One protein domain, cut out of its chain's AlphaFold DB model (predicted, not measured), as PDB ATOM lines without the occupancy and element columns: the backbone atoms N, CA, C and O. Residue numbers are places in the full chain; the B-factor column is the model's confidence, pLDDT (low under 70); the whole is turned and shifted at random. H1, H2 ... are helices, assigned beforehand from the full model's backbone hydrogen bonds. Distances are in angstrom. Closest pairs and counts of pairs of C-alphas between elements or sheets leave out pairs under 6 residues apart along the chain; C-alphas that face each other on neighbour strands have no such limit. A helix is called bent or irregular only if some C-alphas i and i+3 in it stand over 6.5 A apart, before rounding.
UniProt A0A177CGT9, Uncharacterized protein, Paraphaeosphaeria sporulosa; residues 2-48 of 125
ATOM      1  N   ARG A   2      46.108 121.592 122.087       90.25
ATOM      2  CA  ARG A   2      46.174 122.333 123.365       90.25
ATOM      3  C   ARG A   2      47.144 121.740 124.389       90.25
ATOM      4  O   ARG A   2      47.931 122.478 124.960       90.25
ATOM      5  N   ASP A   3      47.146 120.418 124.558       92.25
ATOM      6  CA  ASP A   3      48.049 119.749 125.511       92.25
ATOM      7  C   ASP A   3      49.526 119.946 125.140       92.25
ATOM      8  O   ASP A   3      50.356 120.233 125.998       92.25
ATOM      9  N   PHE A   4      49.838 119.872 123.839       88.88
ATOM     10  CA  PHE A   4      51.166 120.200 123.313       88.88
ATOM     11  C   PHE A   4      51.523 121.667 123.563       88.88
ATOM     12  O   PHE A   4      52.599 121.938 124.081       88.88
ATOM     13  N   ALA A   5      50.626 122.605 123.244       89.69
ATOM     14  CA  ALA A   5      50.862 124.031 123.455       89.69
ATOM     15  C   ALA A   5      51.101 124.356 124.940       89.69
ATOM     16  O   ALA A   5      52.040 125.073 125.275       89.69
ATOM     17  N   ALA A   6      50.299 123.778 125.840       91.81
ATOM     18  CA  ALA A   6      50.461 123.916 127.284       91.81
ATOM     19  C   ALA A   6      51.789 123.319 127.777       91.81
ATOM     20  O   ALA A   6      52.456 123.914 128.623       91.81
ATOM     21  N   TYR A   7      52.192 122.159 127.247       92.00
ATOM     22  CA  TYR A   7      53.485 121.548 127.551       92.00
ATOM     23  C   TYR A   7      54.652 122.408 127.057       92.00
ATOM     24  O   TYR A   7      55.570 122.698 127.822       92.00
ATOM     25  N   TRP A   8      54.605 122.848 125.801       88.44
ATOM     26  CA  TRP A   8      55.660 123.642 125.182       88.44
ATOM     27  C   TRP A   8      55.838 124.993 125.866       88.44
ATOM     28  O   TRP A   8      56.968 125.395 126.119       88.44
ATOM     29  N   ALA A   9      54.746 125.647 126.269       90.56
ATOM     30  CA  ALA A   9      54.800 126.909 126.999       90.56
ATOM     31  C   ALA A   9      55.534 126.805 128.352       90.56
ATOM     32  O   ALA A   9      56.016 127.813 128.859       90.56
ATOM     33  N   ARG A  10      55.660 125.604 128.946       91.19
ATOM     34  CA  ARG A  10      56.508 125.392 130.139       91.19
ATOM     35  C   ARG A  10      58.007 125.444 129.811       91.19
ATOM     36  O   ARG A  10      58.805 125.712 130.704       91.19
ATOM     37  N   PHE A  11      58.385 125.150 128.567       86.06
ATOM     38  CA  PHE A  11      59.766 125.134 128.076       86.06
ATOM     39  C   PHE A  11      60.157 126.454 127.393       86.06
ATOM     40  O   PHE A  11      61.198 127.021 127.709       86.06
ATOM     41  N   ASP A  12      59.306 126.955 126.498       87.94
ATOM     42  CA  ASP A  12      59.472 128.195 125.734       87.94
ATOM     43  C   ASP A  12      58.124 128.945 125.722       87.94
ATOM     44  O   ASP A  12      57.299 128.737 124.827       87.94
ATOM     45  N   PRO A  13      57.855 129.786 126.744       87.38
ATOM     46  CA  PRO A  13      56.557 130.445 126.929       87.38
ATOM     47  C   PRO A  13      56.140 131.363 125.779       87.38
ATOM     48  O   PRO A  13      54.953 131.626 125.597       87.38
ATOM     49  N   THR A  14      57.112 131.883 125.030       87.00
ATOM     50  CA  THR A  14      56.885 132.794 123.903       87.00
ATOM     51  C   THR A  14      56.847 132.070 122.563       87.00
ATOM     52  O   THR A  14      56.627 132.726 121.549       87.00
ATOM     53  N   PHE A  15      57.049 130.746 122.539       85.56
ATOM     54  CA  PHE A  15      57.153 129.952 121.312       85.56
ATOM     55  C   PHE A  15      58.219 130.495 120.345       85.56
ATOM     56  O   PHE A  15      58.129 130.316 119.132       85.56
ATOM     57  N   SER A  16      59.240 131.164 120.885       84.88
ATOM     58  CA  SER A  16      60.308 131.815 120.125       84.88
ATOM     59  C   SER A  16      61.081 130.868 119.205       84.88
ATOM     60  O   SER A  16      61.689 131.317 118.236       84.88
ATOM     61  N   LEU A  17      61.035 129.566 119.488       77.56
ATOM     62  CA  LEU A  17      61.669 128.512 118.700       77.56
ATOM     63  C   LEU A  17      60.814 128.010 117.523       77.56
ATOM     64  O   LEU A  17      61.279 127.160 116.768       77.56
ATOM     65  N   LEU A  18      59.581 128.503 117.372       76.31
ATOM     66  CA  LEU A  18      58.662 128.166 116.281       76.31
ATOM     67  C   LEU A  18      58.517 129.325 115.285       76.31
ATOM     68  O   LEU A  18      58.858 130.474 115.584       76.31
ATOM     69  N   GLY A  19      57.961 129.036 114.105       72.50
ATOM     70  CA  GLY A  19      57.644 130.055 113.107       72.50
ATOM     71  C   GLY A  19      56.627 131.079 113.627       72.50
ATOM     72  O   GLY A  19      55.771 130.770 114.450       72.50
ATOM     73  N   LEU A  20      56.679 132.321 113.130       68.38
ATOM     74  CA  LEU A  20      55.808 133.415 113.604       68.38
ATOM     75  C   LEU A  20      54.300 133.103 113.499       68.38
ATOM     76  O   LEU A  20      53.509 133.571 114.319       68.38
ATOM     77  N   GLN A  21      53.901 132.319 112.491       69.44
ATOM     78  CA  GLN A  21      52.515 131.866 112.324       69.44
ATOM     79  C   GLN A  21      52.108 130.917 113.460       69.44
ATOM     80  O   GLN A  21      51.082 131.133 114.106       69.44
ATOM     81  N   ASP A  22      52.981 129.966 113.780       75.69
ATOM     82  CA  ASP A  22      52.791 128.988 114.849       75.69
ATOM     83  C   ASP A  22      52.731 129.649 116.235       75.69
ATOM     84  O   ASP A  22      51.923 129.264 117.077       75.69
ATOM     85  N   GLN A  23      53.537 130.689 116.482       81.38
ATOM     86  CA  GLN A  23      53.555 131.415 117.763       81.38
ATOM     87  C   GLN A  23      52.176 131.964 118.149       81.38
ATOM     88  O   GLN A  23      51.734 131.847 119.299       81.38
ATOM     89  N   THR A  24      51.476 132.561 117.184       78.88
ATOM     90  CA  THR A  24      50.161 133.170 117.422       78.88
ATOM     91  C   THR A  24      49.097 132.098 117.652       78.88
ATOM     92  O   THR A  24      48.267 132.224 118.553       78.88
ATOM     93  N   GLU A  25      49.142 131.015 116.879       83.25
ATOM     94  CA  GLU A  25      48.204 129.901 117.007       83.25
ATOM     95  C   GLU A  25      48.387 129.148 118.333       83.25
ATOM     96  O   GLU A  25      47.427 128.930 119.077       83.25
ATOM     97  N   PHE A  26      49.624 128.787 118.685       82.56
ATOM     98  CA  PHE A  26      49.888 128.012 119.894       82.56
ATOM     99  C   PHE A  26      49.656 128.809 121.174       82.56
ATOM    100  O   PHE A  26      49.080 128.265 122.121       82.56
ATOM    101  N   SER A  27      50.021 130.096 121.208       79.38
ATOM    102  CA  SER A  27      49.766 130.949 122.376       79.38
ATOM    103  C   SER A  27      48.271 131.037 122.712       79.38
ATOM    104  O   SER A  27      47.899 130.905 123.883       79.38
ATOM    105  N   ALA A  28      47.400 131.123 121.698       83.00
ATOM    106  CA  ALA A  28      45.943 131.108 121.856       83.00
ATOM    107  C   ALA A  28      45.383 129.766 122.380       83.00
ATOM    108  O   ALA A  28      44.274 129.712 122.920       83.00
ATOM    109  N   HIS A  29      46.142 128.675 122.253       83.00
ATOM    110  CA  HIS A  29      45.713 127.310 122.572       83.00
ATOM    111  C   HIS A  29      46.332 126.717 123.843       83.00
ATOM    112  O   HIS A  29      46.064 125.558 124.160       83.00
ATOM    113  N   THR A  30      47.094 127.498 124.609       84.69
ATOM    114  CA  THR A  30      47.664 127.070 125.902       84.69
ATOM    115  C   THR A  30      46.600 126.821 126.979       84.69
ATOM    116  O   THR A  30      46.761 125.951 127.835       84.69
ATOM    117  N   SER A  31      45.490 127.564 126.941       88.56
ATOM    118  CA  SER A  31      44.436 127.475 127.954       88.56
ATOM    119  C   SER A  31      43.656 126.152 127.889       88.56
ATOM    120  O   SER A  31      43.142 125.738 126.844       88.56
ATOM    121  N   GLY A  32      43.547 125.487 129.043       86.38
ATOM    122  CA  GLY A  32      42.810 124.229 129.191       86.38
ATOM    123  C   GLY A  32      43.498 122.994 128.597       86.38
ATOM    124  O   GLY A  32      42.822 121.985 128.420       86.38
ATOM    125  N   GLY A  33      44.792 123.064 128.264       89.88
ATOM    126  CA  GLY A  33      45.589 121.892 127.884       89.88
ATOM    127  C   GLY A  33      46.199 121.169 129.092       89.88
ATOM    128  O   GLY A  33      46.574 121.808 130.076       89.88
ATOM    129  N   ASP A  34      46.342 119.846 128.998       93.38
ATOM    130  CA  ASP A  34      47.005 119.008 130.002       93.38
ATOM    131  C   ASP A  34      48.457 118.701 129.595       93.38
ATOM    132  O   ASP A  34      48.775 117.740 128.887       93.38
ATOM    133  N   ALA A  35      49.366 119.554 130.061       92.75
ATOM    134  CA  ALA A  35      50.792 119.418 129.796       92.75
ATOM    135  C   ALA A  35      51.405 118.135 130.392       92.75
ATOM    136  O   ALA A  35      52.355 117.590 129.824       92.75
ATOM    137  N   ASP A  36      50.888 117.643 131.520       93.81
ATOM    138  CA  ASP A  36      51.428 116.461 132.197       93.81
ATOM    139  C   ASP A  36      51.012 115.182 131.464       93.81
ATOM    140  O   ASP A  36      51.841 114.292 131.231       93.81
ATOM    141  N   GLN A  37      49.764 115.121 130.996       94.00
ATOM    142  CA  GLN A  37      49.297 114.058 130.114       94.00
ATOM    143  C   GLN A  37      50.103 114.028 128.812       94.00
ATOM    144  O   GLN A  37      50.557 112.950 128.405       94.00
ATOM    145  N   PHE A  38      50.342 115.189 128.188       92.25
ATOM    146  CA  PHE A  38      51.188 115.261 127.000       92.25
ATOM    147  C   PHE A  38      52.592 114.721 127.281       92.25
ATOM    148  O   PHE A  38      53.068 113.861 126.543       92.25
ATOM    149  N   ALA A  39      53.236 115.151 128.371       90.50
ATOM    150  CA  ALA A  39      54.573 114.692 128.741       90.50
ATOM    151  C   ALA A  39      54.641 113.164 128.906       90.50
ATOM    152  O   ALA A  39      55.572 112.514 128.418       90.50
ATOM    153  N   VAL A  40      53.643 112.563 129.563       93.56
ATOM    154  CA  VAL A  40      53.566 111.107 129.751       93.56
ATOM    155  C   VAL A  40      53.428 110.381 128.416       93.56
ATOM    156  O   VAL A  40      54.128 109.388 128.193       93.56
ATOM    157  N   LEU A  41      52.542 110.852 127.539       93.06
ATOM    158  CA  LEU A  41      52.301 110.234 126.237       93.06
ATOM    159  C   LEU A  41      53.498 110.410 125.301       93.06
ATOM    160  O   LEU A  41      53.951 109.425 124.724       93.06
ATOM    161  N   ALA A  42      54.062 111.614 125.218       89.56
ATOM    162  CA  ALA A  42      55.242 111.908 124.414       89.56
ATOM    163  C   ALA A  42      56.440 111.057 124.850       89.56
ATOM    164  O   ALA A  42      57.100 110.447 124.016       89.56
ATOM    165  N   ARG A  43      56.679 110.915 126.162       88.12
ATOM    166  CA  ARG A  43      57.747 110.044 126.679       88.12
ATOM    167  C   ARG A  43      57.549 108.576 126.294       88.12
ATOM    168  O   ARG A  43      58.528 107.882 126.039       88.12
ATOM    169  N   LYS A  44      56.303 108.091 126.285       91.00
ATOM    170  CA  LYS A  44      55.984 106.713 125.877       91.00
ATOM    171  C   LYS A  44      56.140 106.521 124.368       91.00
ATOM    172  O   LYS A  44      56.757 105.548 123.954       91.00
ATOM    173  N   ALA A  45      55.597 107.434 123.566       88.75
ATOM    174  CA  ALA A  45      55.606 107.348 122.107       88.75
ATOM    175  C   ALA A  45      57.013 107.534 121.520       88.75
ATOM    176  O   ALA A  45      57.400 106.833 120.591       88.75
ATOM    177  N   CYS A  46      57.800 108.439 122.102       90.88
ATOM    178  CA  CYS A  46      59.148 108.782 121.656       90.88
ATOM    179  C   CYS A  46      60.229 108.051 122.470       90.88
ATOM    180  O   CYS A  46      61.317 108.588 122.685       90.88
ATOM    181  N   HIS A  47      59.938 106.849 122.973       89.44
ATOM    182  CA  HIS A  47      60.893 106.061 123.753       89.44
ATOM    183  C   HIS A  47      62.213 105.858 122.978       89.44
ATOM    184  O   HIS A  47      62.200 105.623 121.772       89.44
ATOM    185  N   GLU A  48      63.361 105.976 123.659       91.38
ATOM    186  CA  GLU A  48      64.710 105.995 123.054       91.38
ATOM    187  C   GLU A  48      64.953 107.084 121.987       91.38
ATOM    188  O   GLU A  48      65.932 107.026 121.235       91.38
TER     189      GLU A  48
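This is residues 2 to 48 of the 125 residues of an uncharacterized protein of Paraphaeosphaeria sporulosa (UniProt A0A177CGT9). Three short helices make a slightly bent row, with H1 in the middle, H2 on one side of it and H3 on the other, and both of these are set crosswise to H1. H3 begins beside H1 and runs outward from it, and its last residues, 43 to 45, stick out together with the tail, residues 46 to 48, at one end of the longest axis, while H2 lies at the other end. The printed part has 47 residues with three named helices, H1, H2 and H3 in that order along the chain, and no named strand; the class is all helix, with 28 of the 47 residues in the helices. The whole is only just compact, close to loose, with a radius of gyration of the C-alphas of 10.9 A, and the C-alphas span 30 by 23 by 14 A along their three main axes.

The printed part begins with H1, residues 2 to 9. H1 touches H2, residues 20 to 28, with 4 pairs of C-alphas within 8 A. The closest C-alphas of H1 and H2 are those of Ala 5 and Phe 26, 5.4 A apart, and the two centres are 11.4 A apart. Their lines stand at a steep tilt of 68 degrees, only just short of about perpendicular, and the two helices run opposite ways. H1 also touches H3, residues 35 to 45, with 12 pairs of C-alphas within 8 A. The closest C-alphas of H1 and H3 are those of Tyr 7 and Ala 35, 4.1 A apart. The centres of H1 and H3 are 10.8 A apart, and their lines are about perpendicular, at 84 degrees. H2 and H3 follow each other in the chain, yet they are apart: no C-alpha of the one is within 8 A of the other. In H1 and H3 every O i to N i+4 pair is within hydrogen-bond range; in H2 this holds for 4 of 5 pairs.

H1 runs from Arg 2, whose C-alpha is at (46.174, 122.333, 123.365), to Ala 9, and measures 10.4 A from first to last C-alpha. A short link of 10 residues, 10 to 19, leads from H1 to H2. H2 runs from Leu 20, with its C-alpha at (55.808, 133.415, 113.604), to Ala 28, and measures 13.1 A from first to last C-alpha. A short link of 6 residues, 29 to 34, leads on to H3. H3 is the longest helix, with 11 residues from Ala 35 to Ala 45; it measures 15.1 A from first to last C-alpha and ends with C-alpha 45 at (55.606, 107.348, 122.107). Residues 46 to 48 follow H3. None of the three helices is bent or irregular.

The two C-alphas farthest apart are those of Ala 28 and Glu 48, at 31.4 A. The first and last printed C-alphas, those of Arg 2 and Glu 48, are 24.7 A apart. Residues 43 to 48, of which 43 to 45 belong to H3, stand free: no C-alpha 8 or more residues away along the chain is within 10 A of theirs. The printed part has no cut, and neither of its two links is long. It runs from residue 2 to residue 48 of a full chain of 125 residues. The mean pLDDT of the printed part is 86.5. Confidence is low, under 70, at residues 20 to 21, where H2 begins; the mean is 78 over H2, 90 over H1 and 92 over H3.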